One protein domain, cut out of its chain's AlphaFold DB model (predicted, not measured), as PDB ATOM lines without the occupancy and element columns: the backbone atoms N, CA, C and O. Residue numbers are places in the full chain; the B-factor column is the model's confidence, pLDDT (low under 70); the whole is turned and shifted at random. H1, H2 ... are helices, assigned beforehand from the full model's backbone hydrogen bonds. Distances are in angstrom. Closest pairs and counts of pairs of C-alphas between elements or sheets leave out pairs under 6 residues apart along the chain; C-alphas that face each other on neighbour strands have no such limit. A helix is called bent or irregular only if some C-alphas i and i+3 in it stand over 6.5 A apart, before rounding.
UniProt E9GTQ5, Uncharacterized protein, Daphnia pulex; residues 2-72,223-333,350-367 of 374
ATOM      1  N   LYS A   2     190.902 379.830 284.481       75.31
ATOM      2  CA  LYS A   2     190.043 379.214 285.525       75.31
ATOM      3  C   LYS A   2     188.832 378.425 284.983       75.31
ATOM      4  O   LYS A   2     188.530 377.357 285.494       75.31
ATOM      5  N   PHE A   3     188.201 378.900 283.905       82.12
ATOM      6  CA  PHE A   3     187.073 378.206 283.263       82.12
ATOM      7  C   PHE A   3     187.462 376.906 282.546       82.12
ATOM      8  O   PHE A   3     186.679 375.967 282.537       82.12
ATOM      9  N   VAL A   4     188.678 376.825 281.997       87.38
ATOM     10  CA  VAL A   4     189.162 375.614 281.313       87.38
ATOM     11  C   VAL A   4     189.431 374.504 282.330       87.38
ATOM     12  O   VAL A   4     189.055 373.363 282.106       87.38
ATOM     13  N   PHE A   5     189.989 374.855 283.491       84.75
ATOM     14  CA  PHE A   5     190.205 373.902 284.583       84.75
ATOM     15  C   PHE A   5     188.890 373.357 285.157       84.75
ATOM     16  O   PHE A   5     188.791 372.169 285.444       84.75
ATOM     17  N   ALA A   6     187.866 374.209 285.278       86.31
ATOM     18  CA  ALA A   6     186.540 373.783 285.720       86.31
ATOM     19  C   ALA A   6     185.874 372.833 284.710       86.31
ATOM     20  O   ALA A   6     185.304 371.827 285.112       86.31
ATOM     21  N   LEU A   7     185.996 373.107 283.406       82.31
ATOM     22  CA  LEU A   7     185.454 372.244 282.352       82.31
ATOM     23  C   LEU A   7     186.163 370.883 282.297       82.31
ATOM     24  O   LEU A   7     185.496 369.860 282.199       82.31
ATOM     25  N   ILE A   8     187.490 370.864 282.442       79.50
ATOM     26  CA  ILE A   8     188.269 369.619 282.502       79.50
ATOM     27  C   ILE A   8     187.885 368.797 283.740       79.50
ATOM     28  O   ILE A   8     187.676 367.596 283.620       79.50
ATOM     29  N   LEU A   9     187.716 369.422 284.910       77.31
ATOM     30  CA  LEU A   9     187.273 368.714 286.118       77.31
ATOM     31  C   LEU A   9     185.849 368.161 285.995       77.31
ATOM     32  O   LEU A   9     185.593 367.063 286.473       77.31
ATOM     33  N   VAL A  10     184.930 368.878 285.343       77.25
ATOM     34  CA  VAL A  10     183.564 368.378 285.124       77.25
ATOM     35  C   VAL A  10     183.567 367.171 284.185       77.25
ATOM     36  O   VAL A  10     182.918 366.182 284.508       77.25
ATOM     37  N   ILE A  11     184.351 367.206 283.101       74.38
ATOM     38  CA  ILE A  11     184.506 366.070 282.173       74.38
ATOM     39  C   ILE A  11     185.117 364.858 282.899       74.38
ATOM     40  O   ILE A  11     184.578 363.756 282.829       74.38
ATOM     41  N   PHE A  12     186.169 365.068 283.701       68.00
ATOM     42  CA  PHE A  12     186.775 364.001 284.508       68.00
ATOM     43  C   PHE A  12     185.827 363.422 285.571       68.00
ATOM     44  O   PHE A  12     185.925 362.243 285.891       68.00
ATOM     45  N   VAL A  13     184.896 364.200 286.133       68.44
ATOM     46  CA  VAL A  13     183.948 363.695 287.147       68.44
ATOM     47  C   VAL A  13     182.759 362.961 286.512       68.44
ATOM     48  O   VAL A  13     182.168 362.089 287.153       68.44
ATOM     49  N   THR A  14     182.398 363.266 285.261       67.38
ATOM     50  CA  THR A  14     181.307 362.571 284.560       67.38
ATOM     51  C   THR A  14     181.739 361.258 283.907       67.38
ATOM     52  O   THR A  14     180.944 360.323 283.920       67.38
ATOM     53  N   ASP A  15     182.983 361.142 283.430       57.59
ATOM     54  CA  ASP A  15     183.464 359.941 282.719       57.59
ATOM     55  C   ASP A  15     183.996 358.816 283.628       57.59
ATOM     56  O   ASP A  15     184.152 357.682 283.181       57.59
ATOM     57  N   VAL A  16     184.243 359.072 284.917       57.75
ATOM     58  CA  VAL A  16     184.804 358.053 285.839       57.75
ATOM     59  C   VAL A  16     183.724 357.189 286.512       57.75
ATOM     60  O   VAL A  16     184.020 356.128 287.058       57.75
ATOM     61  N   LYS A  17     182.448 357.587 286.438       56.41
ATOM     62  CA  LYS A  17     181.329 356.832 287.029       56.41
ATOM     63  C   LYS A  17     181.129 355.416 286.463       56.41
ATOM     64  O   LYS A  17     181.047 354.504 287.283       56.41
ATOM     65  N   PRO A  18     181.091 355.185 285.132       58.81
ATOM     66  CA  PRO A  18     180.798 353.849 284.608       58.81
ATOM     67  C   PRO A  18     181.885 352.821 284.954       58.81
ATOM     68  O   PRO A  18     181.577 351.651 285.143       58.81
ATOM     69  N   LEU A  19     183.143 353.250 285.110       54.00
ATOM     70  CA  LEU A  19     184.248 352.342 285.431       54.00
ATOM     71  C   LEU A  19     184.261 351.917 286.910       54.00
ATOM     72  O   LEU A  19     184.691 350.816 287.240       54.00
ATOM     73  N   PHE A  20     183.816 352.792 287.817       57.03
ATOM     74  CA  PHE A  20     183.829 352.502 289.252       57.03
ATOM     75  C   PHE A  20     182.672 351.586 289.675       57.03
ATOM     76  O   PHE A  20     182.840 350.761 290.571       57.03
ATOM     77  N   GLU A  21     181.518 351.697 289.014       61.06
ATOM     78  CA  GLU A  21     180.328 350.895 289.319       61.06
ATOM     79  C   GLU A  21     180.563 349.404 289.002       61.06
ATOM     80  O   GLU A  21     180.377 348.551 289.871       61.06
ATOM     81  N   GLU A  22     181.137 349.096 287.835       62.03
ATOM     82  CA  GLU A  22     181.390 347.716 287.388       62.03
ATOM     83  C   GLU A  22     182.454 346.981 288.229       62.03
ATOM     84  O   GLU A  22     182.294 345.808 288.576       62.03
ATOM     85  N   VAL A  23     183.528 347.674 288.629       68.06
ATOM     86  CA  VAL A  23     184.575 347.089 289.487       68.06
ATOM     87  C   VAL A  23     184.049 346.831 290.900       68.06
ATOM     88  O   VAL A  23     184.420 345.836 291.533       68.06
ATOM     89  N   SER A  24     183.158 347.695 291.396       70.94
ATOM     90  CA  SER A  24     182.594 347.558 292.735       70.94
ATOM     91  C   SER A  24     181.731 346.297 292.865       70.94
ATOM     92  O   SER A  24     181.923 345.526 293.809       70.94
ATOM     93  N   ASP A  25     180.883 346.000 291.878       77.06
ATOM     94  CA  ASP A  25     179.988 344.838 291.893       77.06
ATOM     95  C   ASP A  25     180.739 343.504 291.943       77.06
ATOM     96  O   ASP A  25     180.348 342.579 292.664       77.06
ATOM     97  N   ILE A  26     181.859 343.400 291.223       73.94
ATOM     98  CA  ILE A  26     182.692 342.192 291.208       73.94
ATOM     99  C   ILE A  26     183.292 341.944 292.596       73.94
ATOM    100  O   ILE A  26     183.266 340.813 293.094       73.94
ATOM    101  N   ILE A  27     183.809 342.992 293.241       74.62
ATOM    102  CA  ILE A  27     184.415 342.902 294.573       74.62
ATOM    103  C   ILE A  27     183.344 342.574 295.619       74.62
ATOM    104  O   ILE A  27     183.536 341.666 296.434       74.62
ATOM    105  N   PHE A  28     182.186 343.238 295.563       80.44
ATOM    106  CA  PHE A  28     181.074 342.970 296.474       80.44
ATOM    107  C   PHE A  28     180.567 341.537 296.343       80.44
ATOM    108  O   PHE A  28     180.362 340.862 297.354       80.44
ATOM    109  N   LYS A  29     180.423 341.031 295.116       80.94
ATOM    110  CA  LYS A  29     179.973 339.660 294.871       80.94
ATOM    111  C   LYS A  29     180.978 338.630 295.377       80.94
ATOM    112  O   LYS A  29     180.566 337.643 295.995       80.94
ATOM    113  N   LYS A  30     182.279 338.855 295.173       79.06
ATOM    114  CA  LYS A  30     183.348 337.995 295.709       79.06
ATOM    115  C   LYS A  30     183.304 337.948 297.235       79.06
ATOM    116  O   LYS A  30     183.201 336.863 297.805       79.06
ATOM    117  N   TYR A  31     183.269 339.114 297.880       83.75
ATOM    118  CA  TYR A  31     183.198 339.216 299.336       83.75
ATOM    119  C   TYR A  31     181.933 338.556 299.902       83.75
ATOM    120  O   TYR A  31     182.011 337.767 300.843       83.75
ATOM    121  N   ALA A  32     180.766 338.827 299.308       88.56
ATOM    122  CA  ALA A  32     179.497 338.261 299.753       88.56
ATOM    123  C   ALA A  32     179.500 336.731 299.663       88.56
ATOM    124  O   ALA A  32     179.118 336.048 300.610       88.56
ATOM    125  N   THR A  33     179.981 336.183 298.548       85.38
ATOM    126  CA  THR A  33     180.003 334.731 298.348       85.38
ATOM    127  C   THR A  33     180.990 334.058 299.307       85.38
ATOM    128  O   THR A  33     180.675 333.013 299.877       85.38
ATOM    129  N   MET A  34     182.159 334.666 299.534       88.31
ATOM    130  CA  MET A  34     183.138 334.175 300.505       88.31
ATOM    131  C   MET A  34     182.549 334.150 301.919       88.31
ATOM    132  O   MET A  34     182.617 333.129 302.600       88.31
ATOM    133  N   LYS A  35     181.878 335.235 302.323       91.69
ATOM    134  CA  LYS A  35     181.211 335.325 303.624       91.69
ATOM    135  C   LYS A  35     180.123 334.264 303.791       91.69
ATOM    136  O   LYS A  35     180.073 333.615 304.832       91.69
ATOM    137  N   ILE A  36     179.303 334.039 302.759       92.38
ATOM    138  CA  ILE A  36     178.273 332.988 302.768       92.38
ATOM    139  C   ILE A  36     178.909 331.620 303.028       92.38
ATOM    140  O   ILE A  36     178.386 330.855 303.836       92.38
ATOM    141  N   LEU A  37     180.040 331.301 302.390       92.50
ATOM    142  CA  LEU A  37     180.720 330.029 302.641       92.50
ATOM    143  C   LEU A  37     181.362 329.960 304.031       92.50
ATOM    144  O   LEU A  37     181.293 328.906 304.658       92.50
ATOM    145  N   GLU A  38     181.952 331.048 304.535       93.94
ATOM    146  CA  GLU A  38     182.492 331.094 305.902       93.94
ATOM    147  C   GLU A  38     181.413 330.829 306.952       93.94
ATOM    148  O   GLU A  38     181.644 330.069 307.890       93.94
ATOM    149  N   ASP A  39     180.239 331.437 306.792       93.88
ATOM    150  CA  ASP A  39     179.123 331.286 307.728       93.88
ATOM    151  C   ASP A  39     178.479 329.889 307.586       93.88
ATOM    152  O   ASP A  39     178.021 329.277 308.555       93.88
ATOM    153  N   CYS A  40     178.501 329.329 306.377       94.94
ATOM    154  CA  CYS A  40     177.921 328.029 306.063       94.94
ATOM    155  C   CYS A  40     178.789 326.842 306.511       94.94
ATOM    156  O   CYS A  40     178.289 325.941 307.196       94.94
ATOM    157  N   TYR A  41     180.070 326.837 306.131       95.56
ATOM    158  CA  TYR A  41     181.026 325.752 306.391       95.56
ATOM    159  C   TYR A  41     181.856 325.968 307.656       95.56
ATOM    160  O   TYR A  41     182.445 325.023 308.179       95.56
ATOM    161  N   GLY A  42     181.909 327.204 308.145       95.69
ATOM    162  CA  GLY A  42     182.815 327.634 309.194       95.69
ATOM    163  C   GLY A  42     184.107 328.212 308.619       95.69
ATOM    164  O   GLY A  42     184.758 327.622 307.753       95.69
ATOM    165  N   LYS A  43     184.537 329.343 309.190       94.81
ATOM    166  CA  LYS A  43     185.823 329.992 308.897       94.81
ATOM    167  C   LYS A  43     187.035 329.036 308.856       94.81
ATOM    168  O   LYS A  43     187.810 329.141 307.908       94.81
ATOM    169  N   PRO A  44     187.233 328.081 309.797       95.94
ATOM    170  CA  PRO A  44     188.389 327.181 309.724       95.94
ATOM    171  C   PRO A  44     188.341 326.232 308.519       95.94
ATOM    172  O   PRO A  44     189.382 325.958 307.929       95.94
ATOM    173  N   ALA A  45     187.154 325.761 308.119       94.38
ATOM    174  CA  ALA A  45     187.007 324.882 306.961       94.38
ATOM    175  C   ALA A  45     187.328 325.629 305.657       94.38
ATOM    176  O   ALA A  45     188.073 325.119 304.823       94.38
ATOM    177  N   VAL A  46     186.832 326.862 305.516       92.69
ATOM    178  CA  VAL A  46     187.124 327.716 304.354       92.69
ATOM    179  C   VAL A  46     188.608 328.086 304.287       92.69
ATOM    180  O   VAL A  46     189.211 327.994 303.222       92.69
ATOM    181  N   ASN A  47     189.235 328.413 305.419       92.56
ATOM    182  CA  ASN A  47     190.672 328.692 305.464       92.56
ATOM    183  C   ASN A  47     191.522 327.471 305.088       92.56
ATOM    184  O   ASN A  47     192.543 327.625 304.423       92.56
ATOM    185  N   ASN A  48     191.102 326.264 305.477       93.31
ATOM    186  CA  ASN A  48     191.774 325.031 305.068       93.31
ATOM    187  C   ASN A  48     191.636 324.780 303.554       93.31
ATOM    188  O   ASN A  48     192.592 324.400 302.891       93.31
ATOM    189  N   MET A  49     190.460 325.058 302.983       91.31
ATOM    190  CA  MET A  49     190.252 324.997 301.531       91.31
ATOM    191  C   MET A  49     191.134 326.002 300.774       91.31
ATOM    192  O   MET A  49     191.687 325.670 299.723       91.31
ATOM    193  N   LEU A  50     191.265 327.226 301.302       89.62
ATOM    194  CA  LEU A  50     192.135 328.274 300.760       89.62
ATOM    195  C   LEU A  50     193.609 327.869 300.810       89.62
ATOM    196  O   LEU A  50     194.314 328.009 299.811       89.62
ATOM    197  N   SER A  51     194.077 327.363 301.954       92.06
ATOM    198  CA  SER A  51     195.476 326.968 302.133       92.06
ATOM    199  C   SER A  51     195.850 325.785 301.244       92.06
ATOM    200  O   SER A  51     196.936 325.775 300.667       92.06
ATOM    201  N   GLU A  52     194.942 324.828 301.061       92.75
ATOM    202  CA  GLU A  52     195.132 323.707 300.147       92.75
ATOM    203  C   GLU A  52     195.289 324.178 298.695       92.75
ATOM    204  O   GLU A  52     196.221 323.759 298.006       92.75
ATOM    205  N   VAL A  53     194.440 325.104 298.241       90.25
ATOM    206  CA  VAL A  53     194.566 325.680 296.895       90.25
ATOM    207  C   VAL A  53     195.825 326.524 296.755       90.25
ATOM    208  O   VAL A  53     196.492 326.436 295.727       90.25
ATOM    209  N   ALA A  54     196.203 327.291 297.776       87.69
ATOM    210  CA  ALA A  54     197.452 328.046 297.769       87.69
ATOM    211  C   ALA A  54     198.679 327.120 297.655       87.69
ATOM    212  O   ALA A  54     199.599 327.405 296.886       87.69
ATOM    213  N   LEU A  55     198.680 325.989 298.370       92.19
ATOM    214  CA  LEU A  55     199.731 324.972 298.287       92.19
ATOM    215  C   LEU A  55     199.767 324.293 296.914       92.19
ATOM    216  O   LEU A  55     200.844 324.149 296.335       92.19
ATOM    217  N   ALA A  56     198.609 323.914 296.371       92.44
ATOM    218  CA  ALA A  56     198.511 323.345 295.030       92.44
ATOM    219  C   ALA A  56     199.009 324.337 293.968       92.44
ATOM    220  O   ALA A  56     199.808 323.986 293.102       92.44
ATOM    221  N   PHE A  57     198.636 325.612 294.089       89.12
ATOM    222  CA  PHE A  57     199.114 326.670 293.208       89.12
ATOM    223  C   PHE A  57     200.632 326.846 293.275       89.12
ATOM    224  O   PHE A  57     201.287 326.966 292.239       89.12
ATOM    225  N   ALA A  58     201.222 326.794 294.472       88.62
ATOM    226  CA  ALA A  58     202.673 326.840 294.628       88.62
ATOM    227  C   ALA A  58     203.376 325.664 293.921       88.62
ATOM    228  O   ALA A  58     204.433 325.867 293.331       88.62
ATOM    229  N   ARG A  59     202.777 324.462 293.918       91.69
ATOM    230  CA  ARG A  59     203.298 323.272 293.208       91.69
ATOM    231  C   ARG A  59     203.101 323.317 291.692       91.69
ATOM    232  O   ARG A  59     203.839 322.651 290.962       91.69
ATOM    233  N   CYS A  60     202.102 324.067 291.236       89.06
ATOM    234  CA  CYS A  60     201.752 324.223 289.827       89.06
ATOM    235  C   CYS A  60     202.462 325.396 289.140       89.06
ATOM    236  O   CYS A  60     202.541 325.428 287.911       89.06
ATOM    237  N   ARG A  61     203.035 326.341 289.899       84.12
ATOM    238  CA  ARG A  61     203.864 327.416 289.336       84.12
ATOM    239  C   ARG A  61     205.019 326.832 288.512       84.12
ATOM    240  O   ARG A  61     205.860 326.109 289.031       84.12
ATOM    241  N   GLY A  62     205.052 327.181 287.224       71.25
ATOM    242  CA  GLY A  62     206.104 326.775 286.286       71.25
ATOM    243  C   GLY A  62     205.863 325.449 285.554       71.25
ATOM    244  O   GLY A  62     206.676 325.096 284.706       71.25
ATOM    245  N   LYS A  63     204.762 324.730 285.819       65.94
ATOM    246  CA  LYS A  63     204.396 323.525 285.058       65.94
ATOM    247  C   LYS A  63     203.410 323.882 283.934       65.94
ATOM    248  O   LYS A  63     202.308 324.337 284.235       65.94
ATOM    249  N   PRO A  64     203.753 323.686 282.650       56.62
ATOM    250  CA  PRO A  64     202.782 323.807 281.567       56.62
ATOM    251  C   PRO A  64     201.829 322.600 281.586       56.62
ATOM    252  O   PRO A  64     202.153 321.510 281.132       56.62
ATOM    253  N   SER A  65     200.628 322.785 282.122       54.62
ATOM    254  CA  SER A  65     199.626 321.720 282.337       54.62
ATOM    255  C   SER A  65     198.908 321.250 281.068       54.62
ATOM    256  O   SER A  65     198.072 320.352 281.134       54.62
ATOM    257  N   PHE A  66     199.202 321.864 279.919       54.16
ATOM    258  CA  PHE A  66     198.491 321.651 278.654       54.16
ATOM    259  C   PHE A  66     199.273 320.838 277.611       54.16
ATOM    260  O   PHE A  66     198.814 320.688 276.478       54.16
ATOM    261  N   LEU A  67     200.439 320.299 277.979       45.78
ATOM    262  CA  LEU A  67     201.351 319.675 277.020       45.78
ATOM    263  C   LEU A  67     200.812 318.452 276.247       45.78
ATOM    264  O   LEU A  67     201.174 318.359 275.077       45.78
ATOM    265  N   PRO A  68     199.893 317.593 276.740       47.22
ATOM    266  CA  PRO A  68     199.475 316.453 275.918       47.22
ATOM    267  C   PRO A  68     198.509 316.822 274.774       47.22
ATOM    268  O   PRO A  68     198.425 316.085 273.796       47.22
ATOM    269  N   ILE A  69     197.790 317.955 274.848       45.22
ATOM    270  CA  ILE A  69     196.828 318.365 273.798       45.22
ATOM    271  C   ILE A  69     197.516 319.202 272.708       45.22
ATOM    272  O   ILE A  69     197.139 319.136 271.541       45.22
ATOM    273  N   LEU A  70     198.556 319.959 273.068       39.06
ATOM    274  CA  LEU A  70     199.349 320.731 272.106       39.06
ATOM    275  C   LEU A  70     200.352 319.864 271.332       39.06
ATOM    276  O   LEU A  70     200.578 320.144 270.162       39.06
ATOM    277  N   GLU A  71     200.872 318.776 271.912       42.22
ATOM    278  CA  GLU A  71     201.678 317.799 271.154       42.22
ATOM    279  C   GLU A  71     200.875 317.098 270.046       42.22
ATOM    280  O   GLU A  71     201.440 316.716 269.023       42.22
ATOM    281  N   GLN A  72     199.551 316.968 270.200       42.50
ATOM    282  CA  GLN A  72     198.677 316.417 269.156       42.50
ATOM    283  C   GLN A  72     198.312 317.433 268.062       42.50
ATOM    284  O   GLN A  72     197.882 317.039 266.977       42.50
ATOM    285  N   LEU A 223     196.445 337.466 273.690       57.00
ATOM    286  CA  LEU A 223     195.326 337.263 274.612       57.00
ATOM    287  C   LEU A 223     195.071 335.773 274.857       57.00
ATOM    288  O   LEU A 223     194.918 335.366 276.011       57.00
ATOM    289  N   PHE A 224     195.115 334.951 273.805       63.00
ATOM    290  CA  PHE A 224     195.007 333.500 273.934       63.00
ATOM    291  C   PHE A 224     196.159 332.904 274.742       63.00
ATOM    292  O   PHE A 224     195.896 332.112 275.639       63.00
ATOM    293  N   ALA A 225     197.405 333.331 274.523       63.69
ATOM    294  CA  ALA A 225     198.557 332.853 275.289       63.69
ATOM    295  C   ALA A 225     198.430 333.166 276.792       63.69
ATOM    296  O   ALA A 225     198.704 332.310 277.635       63.69
ATOM    297  N   LYS A 226     197.951 334.368 277.146       66.50
ATOM    298  CA  LYS A 226     197.684 334.743 278.546       66.50
ATOM    299  C   LYS A 226     196.571 333.897 279.160       66.50
ATOM    300  O   LYS A 226     196.748 333.374 280.259       66.50
ATOM    301  N   GLN A 227     195.446 333.730 278.463       64.25
ATOM    302  CA  GLN A 227     194.357 332.885 278.960       64.25
ATOM    303  C   GLN A 227     194.773 331.418 279.068       64.25
ATOM    304  O   GLN A 227     194.425 330.752 280.036       64.25
ATOM    305  N   GLN A 228     195.579 330.927 278.133       62.34
ATOM    306  CA  GLN A 228     196.090 329.565 278.139       62.34
ATOM    307  C   GLN A 228     197.066 329.321 279.295       62.34
ATOM    308  O   GLN A 228     197.013 328.260 279.911       62.34
ATOM    309  N   ALA A 229     197.894 330.306 279.658       67.94
ATOM    310  CA  ALA A 229     198.748 330.228 280.846       67.94
ATOM    311  C   ALA A 229     197.926 330.174 282.149       67.94
ATOM    312  O   ALA A 229     198.240 329.393 283.050       67.94
ATOM    313  N   ILE A 230     196.845 330.958 282.231       68.69
ATOM    314  CA  ILE A 230     195.920 330.950 283.375       68.69
ATOM    315  C   ILE A 230     195.182 329.603 283.457       68.69
ATOM    316  O   ILE A 230     195.196 328.959 284.504       68.69
ATOM    317  N   LEU A 231     194.609 329.133 282.345       67.62
ATOM    318  CA  LEU A 231     193.909 327.847 282.250       67.62
ATOM    319  C   LEU A 231     194.836 326.655 282.512       67.62
ATOM    320  O   LEU A 231     194.433 325.681 283.149       67.62
ATOM    321  N   GLY A 232     196.090 326.735 282.067       70.31
ATOM    322  CA  GLY A 232     197.129 325.777 282.413       70.31
ATOM    323  C   GLY A 232     197.285 325.704 283.926       70.31
ATOM    324  O   GLY A 232     197.049 324.658 284.526       70.31
ATOM    325  N   ASN A 233     197.594 326.816 284.583       80.56
ATOM    326  CA  ASN A 233     197.831 326.792 286.025       80.56
ATOM    327  C   ASN A 233     196.602 326.291 286.816       80.56
ATOM    328  O   ASN A 233     196.729 325.410 287.663       80.56
ATOM    329  N   MET A 234     195.400 326.738 286.443       81.44
ATOM    330  CA  MET A 234     194.120 326.249 286.974       81.44
ATOM    331  C   MET A 234     193.971 324.728 286.881       81.44
ATOM    332  O   MET A 234     193.661 324.070 287.869       81.44
ATOM    333  N   THR A 235     194.159 324.162 285.689       87.06
ATOM    334  CA  THR A 235     193.936 322.728 285.449       87.06
ATOM    335  C   THR A 235     194.942 321.876 286.213       87.06
ATOM    336  O   THR A 235     194.552 320.852 286.770       87.06
ATOM    337  N   CYS A 236     196.190 322.340 286.364       91.06
ATOM    338  CA  CYS A 236     197.146 321.715 287.282       91.06
ATOM    339  C   CYS A 236     196.650 321.767 288.728       91.06
ATOM    340  O   CYS A 236     196.632 320.734 289.389       91.06
ATOM    341  N   VAL A 237     196.188 322.926 289.210       91.94
ATOM    342  CA  VAL A 237     195.687 323.060 290.589       91.94
ATOM    343  C   VAL A 237     194.502 322.128 290.833       91.94
ATOM    344  O   VAL A 237     194.457 321.456 291.859       91.94
ATOM    345  N   MET A 238     193.569 322.033 289.884       92.44
ATOM    346  CA  MET A 238     192.398 321.160 289.991       92.44
ATOM    347  C   MET A 238     192.753 319.669 289.963       92.44
ATOM    348  O   MET A 238     192.081 318.879 290.631       92.44
ATOM    349  N   LYS A 239     193.805 319.283 289.233       93.56
ATOM    350  CA  LYS A 239     194.369 317.928 289.275       93.56
ATOM    351  C   LYS A 239     195.073 317.653 290.603       93.56
ATOM    352  O   LYS A 239     194.827 316.624 291.220       93.56
ATOM    353  N   GLU A 240     195.874 318.598 291.087       94.19
ATOM    354  CA  GLU A 240     196.652 318.472 292.326       94.19
ATOM    355  C   GLU A 240     195.753 318.299 293.562       94.19
ATOM    356  O   GLU A 240     196.044 317.488 294.438       94.19
ATOM    357  N   ILE A 241     194.618 319.004 293.616       94.31
ATOM    358  CA  ILE A 241     193.600 318.808 294.665       94.31
ATOM    359  C   ILE A 241     192.674 317.607 294.385       94.31
ATOM    360  O   ILE A 241     191.789 317.298 295.184       94.31
ATOM    361  N   GLY A 242     192.818 316.922 293.250       94.44
ATOM    362  CA  GLY A 242     192.021 315.744 292.898       94.44
ATOM    363  C   GLY A 242     190.552 316.035 292.576       94.44
ATOM    364  O   GLY A 242     189.706 315.163 292.781       94.44
ATOM    365  N   PHE A 243     190.230 317.243 292.104       94.12
ATOM    366  CA  PHE A 243     188.894 317.590 291.597       94.12
ATOM    367  C   PHE A 243     188.695 317.122 290.156       94.12
ATOM    368  O   PHE A 243     187.569 316.824 289.763       94.12
ATOM    369  N   ILE A 244     189.774 317.075 289.378       94.25
ATOM    370  CA  ILE A 244     189.781 316.654 287.976       94.25
ATOM    371  C   ILE A 244     190.815 315.536 287.794       94.25
ATOM    372  O   ILE A 244     191.873 315.568 288.423       94.25
ATOM    373  N   GLY A 245     190.495 314.543 286.962       91.81
ATOM    374  CA  GLY A 245     191.392 313.449 286.590       91.81
ATOM    375  C   GLY A 245     192.383 313.823 285.485       91.81
ATOM    376  O   GLY A 245     192.386 314.935 284.957       91.81
ATOM    377  N   GLU A 246     193.233 312.876 285.087       90.31
ATOM    378  CA  GLU A 246     194.147 313.093 283.955       90.31
ATOM    379  C   GLU A 246     193.410 313.282 282.621       90.31
ATOM    380  O   GLU A 246     193.896 313.986 281.737       90.31
ATOM    381  N   ASP A 247     192.200 312.734 282.527       89.81
ATOM    382  CA  ASP A 247     191.264 312.804 281.403       89.81
ATOM    383  C   ASP A 247     190.456 314.113 281.335       89.81
ATOM    384  O   ASP A 247     189.520 314.231 280.539       89.81
ATOM    385  N   MET A 248     190.788 315.093 282.181       87.88
ATOM    386  CA  MET A 248     190.081 316.369 282.295       87.88
ATOM    387  C   MET A 248     188.602 316.215 282.695       87.88
ATOM    388  O   MET A 248     187.815 317.142 282.515       87.88
ATOM    389  N   GLN A 249     188.201 315.081 283.284       91.50
ATOM    390  CA  GLN A 249     186.848 314.894 283.816       91.50
ATOM    391  C   GLN A 249     186.788 315.149 285.330       91.50
ATOM    392  O   GLN A 249     187.757 314.878 286.044       91.50
ATOM    393  N   PRO A 250     185.657 315.655 285.860       94.44
ATOM    394  CA  PRO A 250     185.472 315.792 287.300       94.44
ATOM    395  C   PRO A 250     185.492 314.435 288.014       94.44
ATOM    396  O   PRO A 250     184.766 313.512 287.641       94.44
ATOM    397  N   LEU A 251     186.262 314.329 289.095       96.25
ATOM    398  CA  LEU A 251     186.300 313.146 289.956       96.25
ATOM    399  C   LEU A 251     185.204 313.248 291.022       96.25
ATOM    400  O   LEU A 251     185.451 313.664 292.155       96.25
ATOM    401  N   TYR A 252     183.972 312.888 290.651       96.06
ATOM    402  CA  TYR A 252     182.787 313.055 291.504       96.06
ATOM    403  C   TYR A 252     182.931 312.408 292.890       96.06
ATOM    404  O   TYR A 252     182.531 313.018 293.879       96.06
ATOM    405  N   ASP A 253     183.543 311.225 292.981       96.56
ATOM    406  CA  ASP A 253     183.732 310.511 294.251       96.56
ATOM    407  C   ASP A 253     184.661 311.264 295.209       96.56
ATOM    408  O   ASP A 253     184.382 311.365 296.404       96.56
ATOM    409  N   ASN A 254     185.726 311.878 294.682       96.19
ATOM    410  CA  ASN A 254     186.635 312.704 295.478       96.19
ATOM    411  C   ASN A 254     185.928 313.956 296.000       96.19
ATOM    412  O   ASN A 254     186.120 314.348 297.152       96.19
ATOM    413  N   ILE A 255     185.093 314.578 295.163       95.94
ATOM    414  CA  ILE A 255     184.331 315.771 295.540       95.94
ATOM    415  C   ILE A 255     183.280 315.410 296.603       95.94
ATOM    416  O   ILE A 255     183.160 316.136 297.590       95.94
ATOM    417  N   ARG A 256     182.576 314.276 296.463       97.00
ATOM    418  CA  ARG A 256     181.635 313.757 297.476       97.00
ATOM    419  C   ARG A 256     182.334 313.496 298.805       97.00
ATOM    420  O   ARG A 256     181.924 314.049 299.819       97.00
ATOM    421  N   LYS A 257     183.446 312.756 298.784       97.00
ATOM    422  CA  LYS A 257     184.224 312.440 299.988       97.00
ATOM    423  C   LYS A 257     184.662 313.702 300.733       97.00
ATOM    424  O   LYS A 257     184.525 313.787 301.946       97.00
ATOM    425  N   ARG A 258     185.116 314.724 300.005       95.56
ATOM    426  CA  ARG A 258     185.483 316.010 300.614       95.56
ATOM    427  C   ARG A 258     184.311 316.708 301.292       95.56
ATOM    428  O   ARG A 258     184.536 317.363 302.300       95.56
ATOM    429  N   ILE A 259     183.094 316.594 300.758       96.00
ATOM    430  CA  ILE A 259     181.880 317.131 301.397       96.00
ATOM    431  C   ILE A 259     181.528 316.327 302.648       96.00
ATOM    432  O   ILE A 259     181.162 316.916 303.668       96.00
ATOM    433  N   ASP A 260     181.688 315.006 302.595       96.44
ATOM    434  CA  ASP A 260     181.483 314.126 303.746       96.44
ATOM    435  C   ASP A 260     182.464 314.426 304.883       96.44
ATOM    436  O   ASP A 260     182.070 314.397 306.052       96.44
ATOM    437  N   ASP A 261     183.697 314.813 304.558       96.12
ATOM    438  CA  ASP A 261     184.728 315.191 305.528       96.12
ATOM    439  C   ASP A 261     184.503 316.593 306.140       96.12
ATOM    440  O   ASP A 261     185.155 316.955 307.125       96.12
ATOM    441  N   LEU A 262     183.565 317.401 305.619       95.00
ATOM    442  CA  LEU A 262     183.302 318.737 306.166       95.00
ATOM    443  C   LEU A 262     182.674 318.673 307.569       95.00
ATOM    444  O   LEU A 262     181.742 317.891 307.802       95.00
ATOM    445  N   PRO A 263     183.086 319.553 308.500       95.75
ATOM    446  CA  PRO A 263     182.514 319.647 309.841       95.75
ATOM    447  C   PRO A 263     181.186 320.428 309.830       95.75
ATOM    448  O   PRO A 263     181.034 321.441 310.508       95.75
ATOM    449  N   VAL A 264     180.221 319.977 309.027       95.88
ATOM    450  CA  VAL A 264     178.910 320.620 308.855       95.88
ATOM    451  C   VAL A 264     177.758 319.681 309.208       95.88
ATOM    452  O   VAL A 264     177.941 318.472 309.360       95.88
ATOM    453  N   THR A 265     176.551 320.237 309.344       95.81
ATOM    454  CA  THR A 265     175.343 319.467 309.665       95.81
ATOM    455  C   THR A 265     175.035 318.433 308.578       95.81
ATOM    456  O   THR A 265     175.240 318.683 307.391       95.81
ATOM    457  N   ALA A 266     174.497 317.275 308.974       96.25
ATOM    458  CA  ALA A 266     174.162 316.197 308.038       96.25
ATOM    459  C   ALA A 266     173.196 316.658 306.930       96.25
ATOM    460  O   ALA A 266     173.376 316.292 305.776       96.25
ATOM    461  N   GLN A 267     172.235 317.528 307.261       94.56
ATOM    462  CA  GLN A 267     171.311 318.104 306.277       94.56
ATOM    463  C   GLN A 267     172.035 318.928 305.206       94.56
ATOM    464  O   GLN A 267     171.727 318.789 304.028       94.56
ATOM    465  N   LEU A 268     173.015 319.754 305.598       96.06
ATOM    466  CA  LEU A 268     173.790 320.532 304.633       96.06
ATOM    467  C   LEU A 268     174.632 319.611 303.738       96.06
ATOM    468  O   LEU A 268     174.747 319.877 302.546       96.06
ATOM    469  N   LYS A 269     175.184 318.513 304.274       97.25
ATOM    470  CA  LYS A 269     175.892 317.513 303.454       97.25
ATOM    471  C   LYS A 269     174.973 316.911 302.398       97.25
ATOM    472  O   LYS A 269     175.360 316.853 301.237       97.25
ATOM    473  N   THR A 270     173.752 316.533 302.779       97.25
ATOM    474  CA  THR A 270     172.748 316.017 301.840       97.25
ATOM    475  C   THR A 270     172.437 317.027 300.734       97.25
ATOM    476  O   THR A 270     172.546 316.669 299.565       97.25
ATOM    477  N   ASP A 271     172.152 318.288 301.084       97.06
ATOM    478  CA  ASP A 271     171.856 319.347 300.103       97.06
ATOM    479  C   ASP A 271     173.047 319.581 299.137       97.06
ATOM    480  O   ASP A 271     172.870 319.834 297.944       97.06
ATOM    481  N   LEU A 272     174.286 319.476 299.633       97.25
ATOM    482  CA  LEU A 272     175.497 319.617 298.819       97.25
ATOM    483  C   LEU A 272     175.733 318.412 297.891       97.25
ATOM    484  O   LEU A 272     176.112 318.607 296.735       97.25
ATOM    485  N   ILE A 273     175.504 317.185 298.365       97.69
ATOM    486  CA  ILE A 273     175.637 315.955 297.565       97.69
ATOM    487  C   ILE A 273     174.571 315.910 296.465       97.69
ATOM    488  O   ILE A 273     174.896 315.614 295.316       97.69
ATOM    489  N   GLU A 274     173.329 316.293 296.774       97.56
ATOM    490  CA  GLU A 274     172.263 316.467 295.777       97.56
ATOM    491  C   GLU A 274     172.672 317.492 294.703       97.56
ATOM    492  O   GLU A 274     172.436 317.309 293.502       97.56
ATOM    493  N   GLY A 275     173.368 318.555 295.121       97.12
ATOM    494  CA  GLY A 275     173.987 319.524 294.224       97.12
ATOM    495  C   GLY A 275     174.997 318.901 293.255       97.12
ATOM    496  O   GLY A 275     174.969 319.231 292.068       97.12
ATOM    497  N   ILE A 276     175.855 317.981 293.719       97.44
ATOM    498  CA  ILE A 276     176.784 317.246 292.842       97.44
ATOM    499  C   ILE A 276     176.002 316.450 291.801       97.44
ATOM    500  O   ILE A 276     176.301 316.555 290.614       97.44
ATOM    501  N   GLU A 277     175.011 315.669 292.228       97.56
ATOM    502  CA  GLU A 277     174.235 314.786 291.348       97.56
ATOM    503  C   GLU A 277     173.499 315.567 290.265       97.56
ATOM    504  O   GLU A 277     173.604 315.252 289.077       97.56
ATOM    505  N   THR A 278     172.841 316.655 290.666       97.56
ATOM    506  CA  THR A 278     172.150 317.562 289.746       97.56
ATOM    507  C   THR A 278     173.120 318.130 288.708       97.56
ATOM    508  O   THR A 278     172.844 318.131 287.508       97.56
ATOM    509  N   CYS A 279     174.293 318.591 289.146       97.56
ATOM    510  CA  CYS A 279     175.274 319.202 288.256       97.56
ATOM    511  C   CYS A 279     176.012 318.191 287.376       97.56
ATOM    512  O   CYS A 279     176.400 318.511 286.249       97.56
ATOM    513  N   GLN A 280     176.186 316.960 287.851       96.50
ATOM    514  CA  GLN A 280     176.701 315.852 287.059       96.50
ATOM    515  C   GLN A 280     175.742 315.532 285.906       96.50
ATOM    516  O   GLN A 280     176.169 315.486 284.753       96.50
ATOM    517  N   GLN A 281     174.443 315.404 286.190       96.25
ATOM    518  CA  GLN A 281     173.426 315.198 285.156       96.25
ATOM    519  C   GLN A 281     173.398 316.369 284.168       96.25
ATOM    520  O   GLN A 281     173.462 316.155 282.958       96.25
ATOM    521  N   PHE A 282     173.407 317.608 284.665       95.06
ATOM    522  CA  PHE A 282     173.400 318.802 283.822       95.06
ATOM    523  C   PHE A 282     174.616 318.880 282.884       95.06
ATOM    524  O   PHE A 282     174.468 319.063 281.678       95.06
ATOM    525  N   SER A 283     175.824 318.678 283.415       94.25
ATOM    526  CA  SER A 283     177.058 318.706 282.616       94.25
ATOM    527  C   SER A 283     177.150 317.560 281.603       94.25
ATOM    528  O   SER A 283     177.763 317.725 280.546       94.25
ATOM    529  N   SER A 284     176.501 316.421 281.868       91.69
ATOM    530  CA  SER A 284     176.446 315.293 280.929       91.69
ATOM    531  C   SER A 284     175.649 315.605 279.655       91.69
ATOM    532  O   SER A 284     175.968 315.069 278.592       91.69
ATOM    533  N   CYS A 285     174.684 316.527 279.739       92.75
ATOM    534  CA  CYS A 285     173.830 316.952 278.630       92.75
ATOM    535  C   CYS A 285     174.485 317.989 277.701       92.75
ATOM    536  O   CYS A 285     173.870 318.401 276.717       92.75
ATOM    537  N   MET A 286     175.718 318.424 277.983       89.06
ATOM    538  CA  MET A 286     176.383 319.443 277.172       89.06
ATOM    539  C   MET A 286     176.704 318.928 275.759       89.06
ATOM    540  O   MET A 286     177.289 317.846 275.613       89.06
ATOM    541  N   PRO A 287     176.384 319.695 274.697       85.56
ATOM    542  CA  PRO A 287     176.606 319.275 273.321       85.56
ATOM    543  C   PRO A 287     178.097 319.344 272.969       85.56
ATOM    544  O   PRO A 287     178.575 320.282 272.356       85.56
ATOM    545  N   VAL A 288     178.868 318.308 273.299       82.25
ATOM    546  CA  VAL A 288     180.310 318.264 272.964       82.25
ATOM    547  C   VAL A 288     180.551 318.284 271.447       82.25
ATOM    548  O   VAL A 288     181.602 318.703 270.973       82.25
ATOM    549  N   LYS A 289     179.563 317.849 270.654       83.56
ATOM    550  CA  LYS A 289     179.669 317.779 269.191       83.56
ATOM    551  C   LYS A 289     179.746 319.154 268.520       83.56
ATOM    552  O   LYS A 289     180.318 319.222 267.440       83.56
ATOM    553  N   THR A 290     179.212 320.213 269.132       82.50
ATOM    554  CA  THR A 290     179.283 321.576 268.575       82.50
ATOM    555  C   THR A 290     180.662 322.207 268.747       82.50
ATOM    556  O   THR A 290     180.961 323.185 268.083       82.50
ATOM    557  N   PHE A 291     181.521 321.630 269.594       81.00
ATOM    558  CA  PHE A 291     182.868 322.133 269.883       81.00
ATOM    559  C   PHE A 291     183.972 321.282 269.243       81.00
ATOM    560  O   PHE A 291     185.116 321.312 269.686       81.00
ATOM    561  N   ARG A 292     183.642 320.486 268.215       74.81
ATOM    562  CA  ARG A 292     184.611 319.612 267.528       74.81
ATOM    563  C   ARG A 292     185.755 320.386 266.884       74.81
ATOM    564  O   ARG A 292     186.871 319.879 266.867       74.81
ATOM    565  N   ASP A 293     185.470 321.595 266.420       81.12
ATOM    566  CA  ASP A 293     186.426 322.425 265.689       81.12
ATOM    567  C   ASP A 293     187.453 323.093 266.622       81.12
ATOM    568  O   ASP A 293     188.468 323.606 266.162       81.12
ATOM    569  N   ILE A 294     187.223 323.051 267.944       80.88
ATOM    570  CA  ILE A 294     188.107 323.632 268.960       80.88
ATOM    571  C   ILE A 294     188.469 322.544 269.991       80.88
ATOM    572  O   ILE A 294     187.756 322.371 270.985       80.88
ATOM    573  N   PRO A 295     189.584 321.810 269.802       75.50
ATOM    574  CA  PRO A 295     189.925 320.642 270.621       75.50
ATOM    575  C   PRO A 295     190.063 320.968 272.114       75.50
ATOM    576  O   PRO A 295     189.606 320.201 272.953       75.50
ATOM    577  N   ILE A 296     190.588 322.149 272.455       76.44
ATOM    578  CA  ILE A 296     190.728 322.613 273.847       76.44
ATOM    579  C   ILE A 296     189.362 322.750 274.537       76.44
ATOM    580  O   ILE A 296     189.193 322.382 275.699       76.44
ATOM    581  N   LEU A 297     188.367 323.280 273.822       79.62
ATOM    582  CA  LEU A 297     187.049 323.554 274.387       79.62
ATOM    583  C   LEU A 297     186.249 322.264 274.590       79.62
ATOM    584  O   LEU A 297     185.478 322.158 275.543       79.62
ATOM    585  N   ARG A 298     186.474 321.264 273.730       83.38
ATOM    586  CA  ARG A 298     185.828 319.951 273.787       83.38
ATOM    587  C   ARG A 298     186.009 319.261 275.141       83.38
ATOM    588  O   ARG A 298     185.039 318.718 275.673       83.38
ATOM    589  N   ASP A 299     187.219 319.310 275.689       83.50
ATOM    590  CA  ASP A 299     187.560 318.611 276.932       83.50
ATOM    591  C   ASP A 299     187.271 319.469 278.173       83.50
ATOM    592  O   ASP A 299     186.960 318.940 279.237       83.50
ATOM    593  N   ILE A 300     187.267 320.801 278.029       85.81
ATOM    594  CA  ILE A 300     186.995 321.747 279.125       85.81
ATOM    595  C   ILE A 300     185.495 322.001 279.341       85.81
ATOM    596  O   ILE A 300     185.074 322.265 280.469       85.81
ATOM    597  N   VAL A 301     184.652 321.927 278.307       89.56
ATOM    598  CA  VAL A 301     183.251 322.385 278.408       89.56
ATOM    599  C   VAL A 301     182.444 321.629 279.466       89.56
ATOM    600  O   VAL A 301     181.651 322.234 280.193       89.56
ATOM    601  N   LYS A 302     182.669 320.317 279.599       90.81
ATOM    602  CA  LYS A 302     182.001 319.471 280.597       90.81
ATOM    603  C   LYS A 302     182.425 319.801 282.031       90.81
ATOM    604  O   LYS A 302     181.536 320.165 282.808       90.81
ATOM    605  N   PRO A 303     183.718 319.718 282.407       91.44
ATOM    606  CA  PRO A 303     184.139 320.055 283.763       91.44
ATOM    607  C   PRO A 303     183.787 321.504 284.105       91.44
ATOM    608  O   PRO A 303     183.229 321.747 285.170       91.44
ATOM    609  N   TYR A 304     183.994 322.455 283.190       90.25
ATOM    610  CA  TYR A 304     183.631 323.854 283.415       90.25
ATOM    611  C   TYR A 304     182.141 324.020 283.748       90.25
ATOM    612  O   TYR A 304     181.789 324.649 284.748       90.25
ATOM    613  N   THR A 305     181.258 323.402 282.957       92.44
ATOM    614  CA  THR A 305     179.810 323.433 283.207       92.44
ATOM    615  C   THR A 305     179.450 322.798 284.549       92.44
ATOM    616  O   THR A 305     178.634 323.352 285.288       92.44
ATOM    617  N   PHE A 306     180.075 321.669 284.895       95.69
ATOM    618  CA  PHE A 306     179.873 321.017 286.187       95.69
ATOM    619  C   PHE A 306     180.253 321.941 287.348       95.69
ATOM    620  O   PHE A 306     179.411 322.205 288.203       95.69
ATOM    621  N   PHE A 307     181.477 322.477 287.370       93.81
ATOM    622  CA  PHE A 307     181.945 323.325 288.471       93.81
ATOM    623  C   PHE A 307     181.154 324.635 288.563       93.81
ATOM    624  O   PHE A 307     180.846 325.087 289.667       93.81
ATOM    625  N   LYS A 308     180.738 325.208 287.426       91.19
ATOM    626  CA  LYS A 308     179.859 326.388 287.386       91.19
ATOM    627  C   LYS A 308     178.480 326.099 287.983       91.19
ATOM    628  O   LYS A 308     177.983 326.900 288.773       91.19
ATOM    629  N   CYS A 309     177.878 324.960 287.646       96.38
ATOM    630  CA  CYS A 309     176.623 324.523 288.255       96.38
ATOM    631  C   CYS A 309     176.801 324.253 289.755       96.38
ATOM    632  O   CYS A 309     176.031 324.746 290.581       96.38
ATOM    633  N   PHE A 310     177.851 323.512 290.115       96.06
ATOM    634  CA  PHE A 310     178.078 323.058 291.481       96.06
ATOM    635  C   PHE A 310     178.344 324.233 292.423       96.06
ATOM    636  O   PHE A 310     177.800 324.277 293.522       96.06
ATOM    637  N   LYS A 311     179.062 325.259 291.953       90.19
ATOM    638  CA  LYS A 311     179.159 326.571 292.607       90.19
ATOM    639  C   LYS A 311     177.788 327.129 292.989       90.19
ATOM    640  O   LYS A 311     177.577 327.490 294.144       90.19
ATOM    641  N   GLY A 312     176.862 327.204 292.031       92.12
ATOM    642  CA  GLY A 312     175.511 327.714 292.277       92.12
ATOM    643  C   GLY A 312     174.791 326.900 293.350       92.12
ATOM    644  O   GLY A 312     174.241 327.468 294.291       92.12
ATOM    645  N   LYS A 313     174.892 325.568 293.270       96.19
ATOM    646  CA  LYS A 313     174.292 324.653 294.249       96.19
ATOM    647  C   LYS A 313     174.899 324.760 295.648       96.19
ATOM    648  O   LYS A 313     174.155 324.672 296.619       96.19
ATOM    649  N   LYS A 314     176.203 325.029 295.779       94.56
ATOM    650  CA  LYS A 314     176.842 325.300 297.081       94.56
ATOM    651  C   LYS A 314     176.227 326.520 297.763       94.56
ATOM    652  O   LYS A 314     175.893 326.451 298.942       94.56
ATOM    653  N   ILE A 315     176.044 327.612 297.019       94.00
ATOM    654  CA  ILE A 315     175.430 328.837 297.550       94.00
ATOM    655  C   ILE A 315     173.956 328.616 297.872       94.00
ATOM    656  O   ILE A 315     173.518 328.997 298.953       94.00
ATOM    657  N   GLU A 316     173.216 327.932 296.999       93.00
ATOM    658  CA  GLU A 316     171.819 327.568 297.248       93.00
ATOM    659  C   GLU A 316     171.668 326.749 298.542       93.00
ATOM    660  O   GLU A 316     170.823 327.068 299.377       93.00
ATOM    661  N   ALA A 317     172.518 325.740 298.757       96.56
ATOM    662  CA  ALA A 317     172.517 324.923 299.970       96.56
ATOM    663  C   ALA A 317     172.834 325.753 301.228       96.56
ATOM    664  O   ALA A 317     172.165 325.628 302.256       96.56
ATOM    665  N   CYS A 318     173.806 326.661 301.137       95.25
ATOM    666  CA  CYS A 318     174.156 327.557 302.236       95.25
ATOM    667  C   CYS A 318     173.036 328.547 302.578       95.25
ATOM    668  O   CYS A 318     172.725 328.739 303.753       95.25
ATOM    669  N   MET A 319     172.375 329.119 301.571       91.88
ATOM    670  CA  MET A 319     171.211 329.982 301.779       91.88
ATOM    671  C   MET A 319     170.029 329.205 302.371       91.88
ATOM    672  O   MET A 319     169.374 329.703 303.284       91.88
ATOM    673  N   LYS A 320     169.779 327.965 301.921       91.12
ATOM    674  CA  LYS A 320     168.749 327.088 302.504       91.12
ATOM    675  C   LYS A 320     169.003 326.830 303.989       91.12
ATOM    676  O   LYS A 320     168.061 326.903 304.775       91.12
ATOM    677  N   LYS A 321     170.251 326.562 304.386       93.50
ATOM    678  CA  LYS A 321     170.628 326.412 305.801       93.50
ATOM    679  C   LYS A 321     170.333 327.687 306.597       93.50
ATOM    680  O   LYS A 321     169.642 327.607 307.609       93.50
ATOM    681  N   ASP A 322     170.797 328.842 306.119       90.19
ATOM    682  CA  ASP A 322     170.590 330.136 306.787       90.19
ATOM    683  C   ASP A 322     169.094 330.460 306.953       90.19
ATOM    684  O   ASP A 322     168.648 330.852 308.033       90.19
ATOM    685  N   MET A 323     168.283 330.199 305.921       88.81
ATOM    686  CA  MET A 323     166.828 330.341 306.000       88.81
ATOM    687  C   MET A 323     166.210 329.398 307.032       88.81
ATOM    688  O   MET A 323     165.360 329.835 307.804       88.81
ATOM    689  N   ARG A 324     166.625 328.125 307.090       87.56
ATOM    690  CA  ARG A 324     166.108 327.162 308.080       87.56
ATOM    691  C   ARG A 324     166.429 327.609 309.508       87.56
ATOM    692  O   ARG A 324     165.540 327.610 310.354       87.56
ATOM    693  N   GLU A 325     167.661 328.033 309.775       87.62
ATOM    694  CA  GLU A 325     168.089 328.472 311.111       87.62
ATOM    695  C   GLU A 325     167.375 329.762 311.546       87.62
ATOM    696  O   GLU A 325     166.845 329.852 312.660       87.62
ATOM    697  N   LYS A 326     167.264 330.747 310.647       85.94
ATOM    698  CA  LYS A 326     166.558 332.008 310.927       85.94
ATOM    699  C   LYS A 326     165.052 331.813 311.061       85.94
ATOM    700  O   LYS A 326     164.450 332.356 311.979       85.94
ATOM    701  N   PHE A 327     164.432 331.004 310.211       82.31
ATOM    702  CA  PHE A 327     162.990 330.773 310.274       82.31
ATOM    703  C   PHE A 327     162.584 330.015 311.544       82.31
ATOM    704  O   PHE A 327     161.605 330.377 312.195       82.31
ATOM    705  N   LEU A 328     163.374 329.022 311.965       76.75
ATOM    706  CA  LEU A 328     163.144 328.317 313.229       76.75
ATOM    707  C   LEU A 328     163.343 329.226 314.452       76.75
ATOM    708  O   LEU A 328     162.597 329.106 315.427       76.75
ATOM    709  N   SER A 329     164.297 330.162 314.411       75.00
ATOM    710  CA  SER A 329     164.460 331.141 315.499       75.00
ATOM    711  C   SER A 329     163.287 332.127 315.587       75.00
ATOM    712  O   SER A 329     162.875 332.471 316.690       75.00
ATOM    713  N   LEU A 330     162.673 332.499 314.457       75.56
ATOM    714  CA  LEU A 330     161.449 333.310 314.447       75.56
ATOM    715  C   LEU A 330     160.231 332.544 314.988       75.56
ATOM    716  O   LEU A 330     159.474 333.083 315.792       75.56
ATOM    717  N   LEU A 331     160.045 331.285 314.576       74.81
ATOM    718  CA  LEU A 331     158.892 330.476 314.988       74.81
ATOM    719  C   LEU A 331     158.945 330.016 316.447       74.81
ATOM    720  O   LEU A 331     157.900 329.849 317.073       74.81
ATOM    721  N   SER A 332     160.137 329.806 317.005       72.81
ATOM    722  CA  SER A 332     160.288 329.332 318.387       72.81
ATOM    723  C   SER A 332     159.992 330.402 319.445       72.81
ATOM    724  O   SER A 332     160.067 330.103 320.635       72.81
ATOM    725  N   GLY A 333     159.654 331.641 319.056       58.47
ATOM    726  CA  GLY A 333     159.309 332.722 319.990       58.47
ATOM    727  C   GLY A 333     160.454 333.124 320.928       58.47
ATOM    728  O   GLY A 333     160.279 333.987 321.787       58.47
ATOM    729  N   LYS A 350     199.017 341.274 298.714       46.56
ATOM    730  CA  LYS A 350     199.568 340.017 298.136       46.56
ATOM    731  C   LYS A 350     198.554 338.873 297.963       46.56
ATOM    732  O   LYS A 350     198.935 337.802 297.491       46.56
ATOM    733  N   GLU A 351     197.283 339.090 298.297       53.88
ATOM    734  CA  GLU A 351     196.228 338.056 298.314       53.88
ATOM    735  C   GLU A 351     195.522 337.830 296.956       53.88
ATOM    736  O   GLU A 351     195.035 336.731 296.682       53.88
ATOM    737  N   GLU A 352     195.554 338.802 296.040       55.47
ATOM    738  CA  GLU A 352     194.692 338.815 294.840       55.47
ATOM    739  C   GLU A 352     194.947 337.666 293.841       55.47
ATOM    740  O   GLU A 352     194.024 337.171 293.185       55.47
ATOM    741  N   SER A 353     196.192 337.181 293.727       52.88
ATOM    742  CA  SER A 353     196.529 336.091 292.792       52.88
ATOM    743  C   SER A 353     196.068 334.715 293.280       52.88
ATOM    744  O   SER A 353     195.791 333.852 292.447       52.88
ATOM    745  N   ILE A 354     196.012 334.490 294.595       55.91
ATOM    746  CA  ILE A 354     195.544 333.224 295.185       55.91
ATOM    747  C   ILE A 354     194.016 333.232 295.229       55.91
ATOM    748  O   ILE A 354     193.386 332.225 294.904       55.91
ATOM    749  N   GLU A 355     193.422 334.391 295.523       59.47
ATOM    750  CA  GLU A 355     191.978 334.588 295.480       59.47
ATOM    751  C   GLU A 355     191.399 334.351 294.086       59.47
ATOM    752  O   GLU A 355     190.394 333.667 293.977       59.47
ATOM    753  N   SER A 356     192.023 334.831 293.004       61.34
ATOM    754  CA  SER A 356     191.551 334.571 291.628       61.34
ATOM    755  C   SER A 356     191.451 333.069 291.295       61.34
ATOM    756  O   SER A 356     190.523 332.613 290.626       61.34
ATOM    757  N   ILE A 357     192.358 332.263 291.842       56.47
ATOM    758  CA  ILE A 357     192.437 330.821 291.576       56.47
ATOM    759  C   ILE A 357     191.512 330.048 292.500       56.47
ATOM    760  O   ILE A 357     190.790 329.170 292.035       56.47
ATOM    761  N   PHE A 358     191.425 330.434 293.772       55.62
ATOM    762  CA  PHE A 358     190.347 329.996 294.657       55.62
ATOM    763  C   PHE A 358     188.976 330.305 294.038       55.62
ATOM    764  O   PHE A 358     188.079 329.462 294.033       55.62
ATOM    765  N   ASN A 359     188.863 331.465 293.390       64.50
ATOM    766  CA  ASN A 359     187.691 331.915 292.661       64.50
ATOM    767  C   ASN A 359     187.406 331.134 291.376       64.50
ATOM    768  O   ASN A 359     186.301 331.219 290.856       64.50
ATOM    769  N   MET A 360     188.320 330.326 290.859       59.44
ATOM    770  CA  MET A 360     188.011 329.433 289.742       59.44
ATOM    771  C   MET A 360     187.837 327.986 290.207       59.44
ATOM    772  O   MET A 360     186.910 327.310 289.771       59.44
ATOM    773  N   VAL A 361     188.653 327.550 291.167       57.00
ATOM    774  CA  VAL A 361     188.672 326.193 291.732       57.00
ATOM    775  C   VAL A 361     187.454 325.915 292.612       57.00
ATOM    776  O   VAL A 361     186.840 324.854 292.520       57.00
ATOM    777  N   TYR A 362     187.068 326.883 293.440       60.69
ATOM    778  CA  TYR A 362     185.848 326.826 294.245       60.69
ATOM    779  C   TYR A 362     184.707 327.652 293.651       60.69
ATOM    780  O   TYR A 362     183.607 327.644 294.204       60.69
ATOM    781  N   GLY A 363     184.959 328.284 292.498       51.66
ATOM    782  CA  GLY A 363     183.963 328.941 291.667       51.66
ATOM    783  C   GLY A 363     183.391 330.207 292.304       51.66
ATOM    784  O   GLY A 363     182.410 330.184 293.025       51.66
ATOM    785  N   PHE A 364     183.906 331.357 291.918       53.78
ATOM    786  CA  PHE A 364     183.527 332.701 292.344       53.78
ATOM    787  C   PHE A 364     183.716 333.731 291.223       53.78
ATOM    788  O   PHE A 364     183.164 334.818 291.335       53.78
ATOM    789  N   ASP A 365     184.297 333.359 290.076       40.16
ATOM    790  CA  ASP A 365     184.257 334.228 288.900       40.16
ATOM    791  C   ASP A 365     182.832 334.349 288.341       40.16
ATOM    792  O   ASP A 365     182.147 333.359 288.059       40.16
ATOM    793  N   MET A 366     182.355 335.587 288.283       41.56
ATOM    794  CA  MET A 366     181.098 336.018 287.678       41.56
ATOM    795  C   MET A 366     181.381 337.269 286.847       41.56
ATOM    796  O   MET A 366     180.623 338.231 286.901       41.56
ATOM    797  N   ASN A 367     182.473 337.258 286.084       37.56
ATOM    798  CA  ASN A 367     182.592 338.194 284.982       37.56
ATOM    799  C   ASN A 367     181.575 337.806 283.899       37.56
ATOM    800  O   ASN A 367     181.704 336.791 283.217       37.56
TER     801      ASN A 367
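What this domain is: This is residues 2 to 72, 223 to 333 and 350 to 367 of the 374 residues of an uncharacterized protein of Daphnia pulex (UniProt E9GTQ5). A body of packed helices has two arms that stick out different ways: residues 2 to 21, of which 2 to 15 belong to H1 and 17 to 21 to H2, and residues 323 to 333, of which 323 to 331 belong to H9. In the body, H3, H5 and H10 cross one another in one group, while in another the hairpin of H6 and H7 packs on H9 through H7; H2 reaches both groups, crossing H9 and meeting H3 at a corner. The printed part has 200 residues with ten named helices, H1 to H10 in chain order, and no named strand: all helix. It is loose, with a radius of gyration of the C-alphas of 20.8 A, and flat, spanning 69 by 66 by 34 A.

How they stand to each other: H1, residues 2 to 15, and H2, residues 17 to 41, meet only through their link. H2 touches H9, residues 295 to 331, with residues 33 to 40 alone, at a steep tilt of 67 degrees, the same way; the closest C-alphas, of Cys 40 and Cys 318, are 5.4 A apart. H3, residues 43 to 60, and H2 touch only at the corner, and only just, with 3 pairs of C-alphas within 8 A, the closest Glu 38 and Val 46 at 5.9 A. H4, residues 67 to 70, is close to H9 but not clearly touching, with the closest C-alphas, Ile 69 and Ile 296, 7.4 A apart. H5, residues 223 to 240, touches H3 at a steep tilt of 63 degrees, opposite ways, closest at the C-alphas of Ala 56 and Val 237, 5.3 A. H6, residues 252 to 260, and H7, residues 266 to 284, form a hairpin at a shallow tilt of 15 degrees, closest at the C-alphas of Ile 259 and Lys 269, 6.3 A. H7 touches H9 at a shallow tilt of 28 degrees, opposite ways, closest at the C-alphas of Ser 283 and Phe 306, 5.1 A. H8, residues 288 to 291, touches H9, closest at the C-alphas of Phe 291 and Arg 298, 5.4 A. H10, residues 352 to 361, touches H3 about perpendicular, at 82 degrees, closest at the C-alphas of Ala 54 and Ile 354, 6.1 A. H10 also touches H5, closest at the C-alphas of Met 238 and Val 361, 6.5 A. Every O i to N i+4 pair is within hydrogen-bond range in H1, H3, H5, H6 and H7; the counts are 18 of 21 in H2, 30 of 33 in H9 and 5 of 6 in H10, and H4 and H8 are too short for such a pair.

Where its parts are: H1 begins at C-alpha 2, (190.043, 379.214, 285.525). From first to last C-alpha H2 measures 36.6 A, H3 25.5 A, H5 25.9 A, H7 27.2 A and H9 55.0 A. H9 ends at C-alpha 331, (158.892, 330.476, 314.988); it has a kink of 34 degrees near residue 302 and is only just irregular, with C-alphas 299 and 302 6.7 A apart. H10 ends at C-alpha 361, (188.672, 326.193, 291.732).

The domain as a whole: The two C-alphas farthest apart, of Lys 2 and Asp 253, are 69.5 A apart. Residues 73 to 222 and 334 to 349 are not printed, with C-alpha gaps of 21.8 A and 46.4 A. The link from H5 to H6 is long, with 11 residues. Mean pLDDT of the printed part is 81.1; 50 residues are under 70, among them 12 to 23, 63 to 72 and 350 to 367.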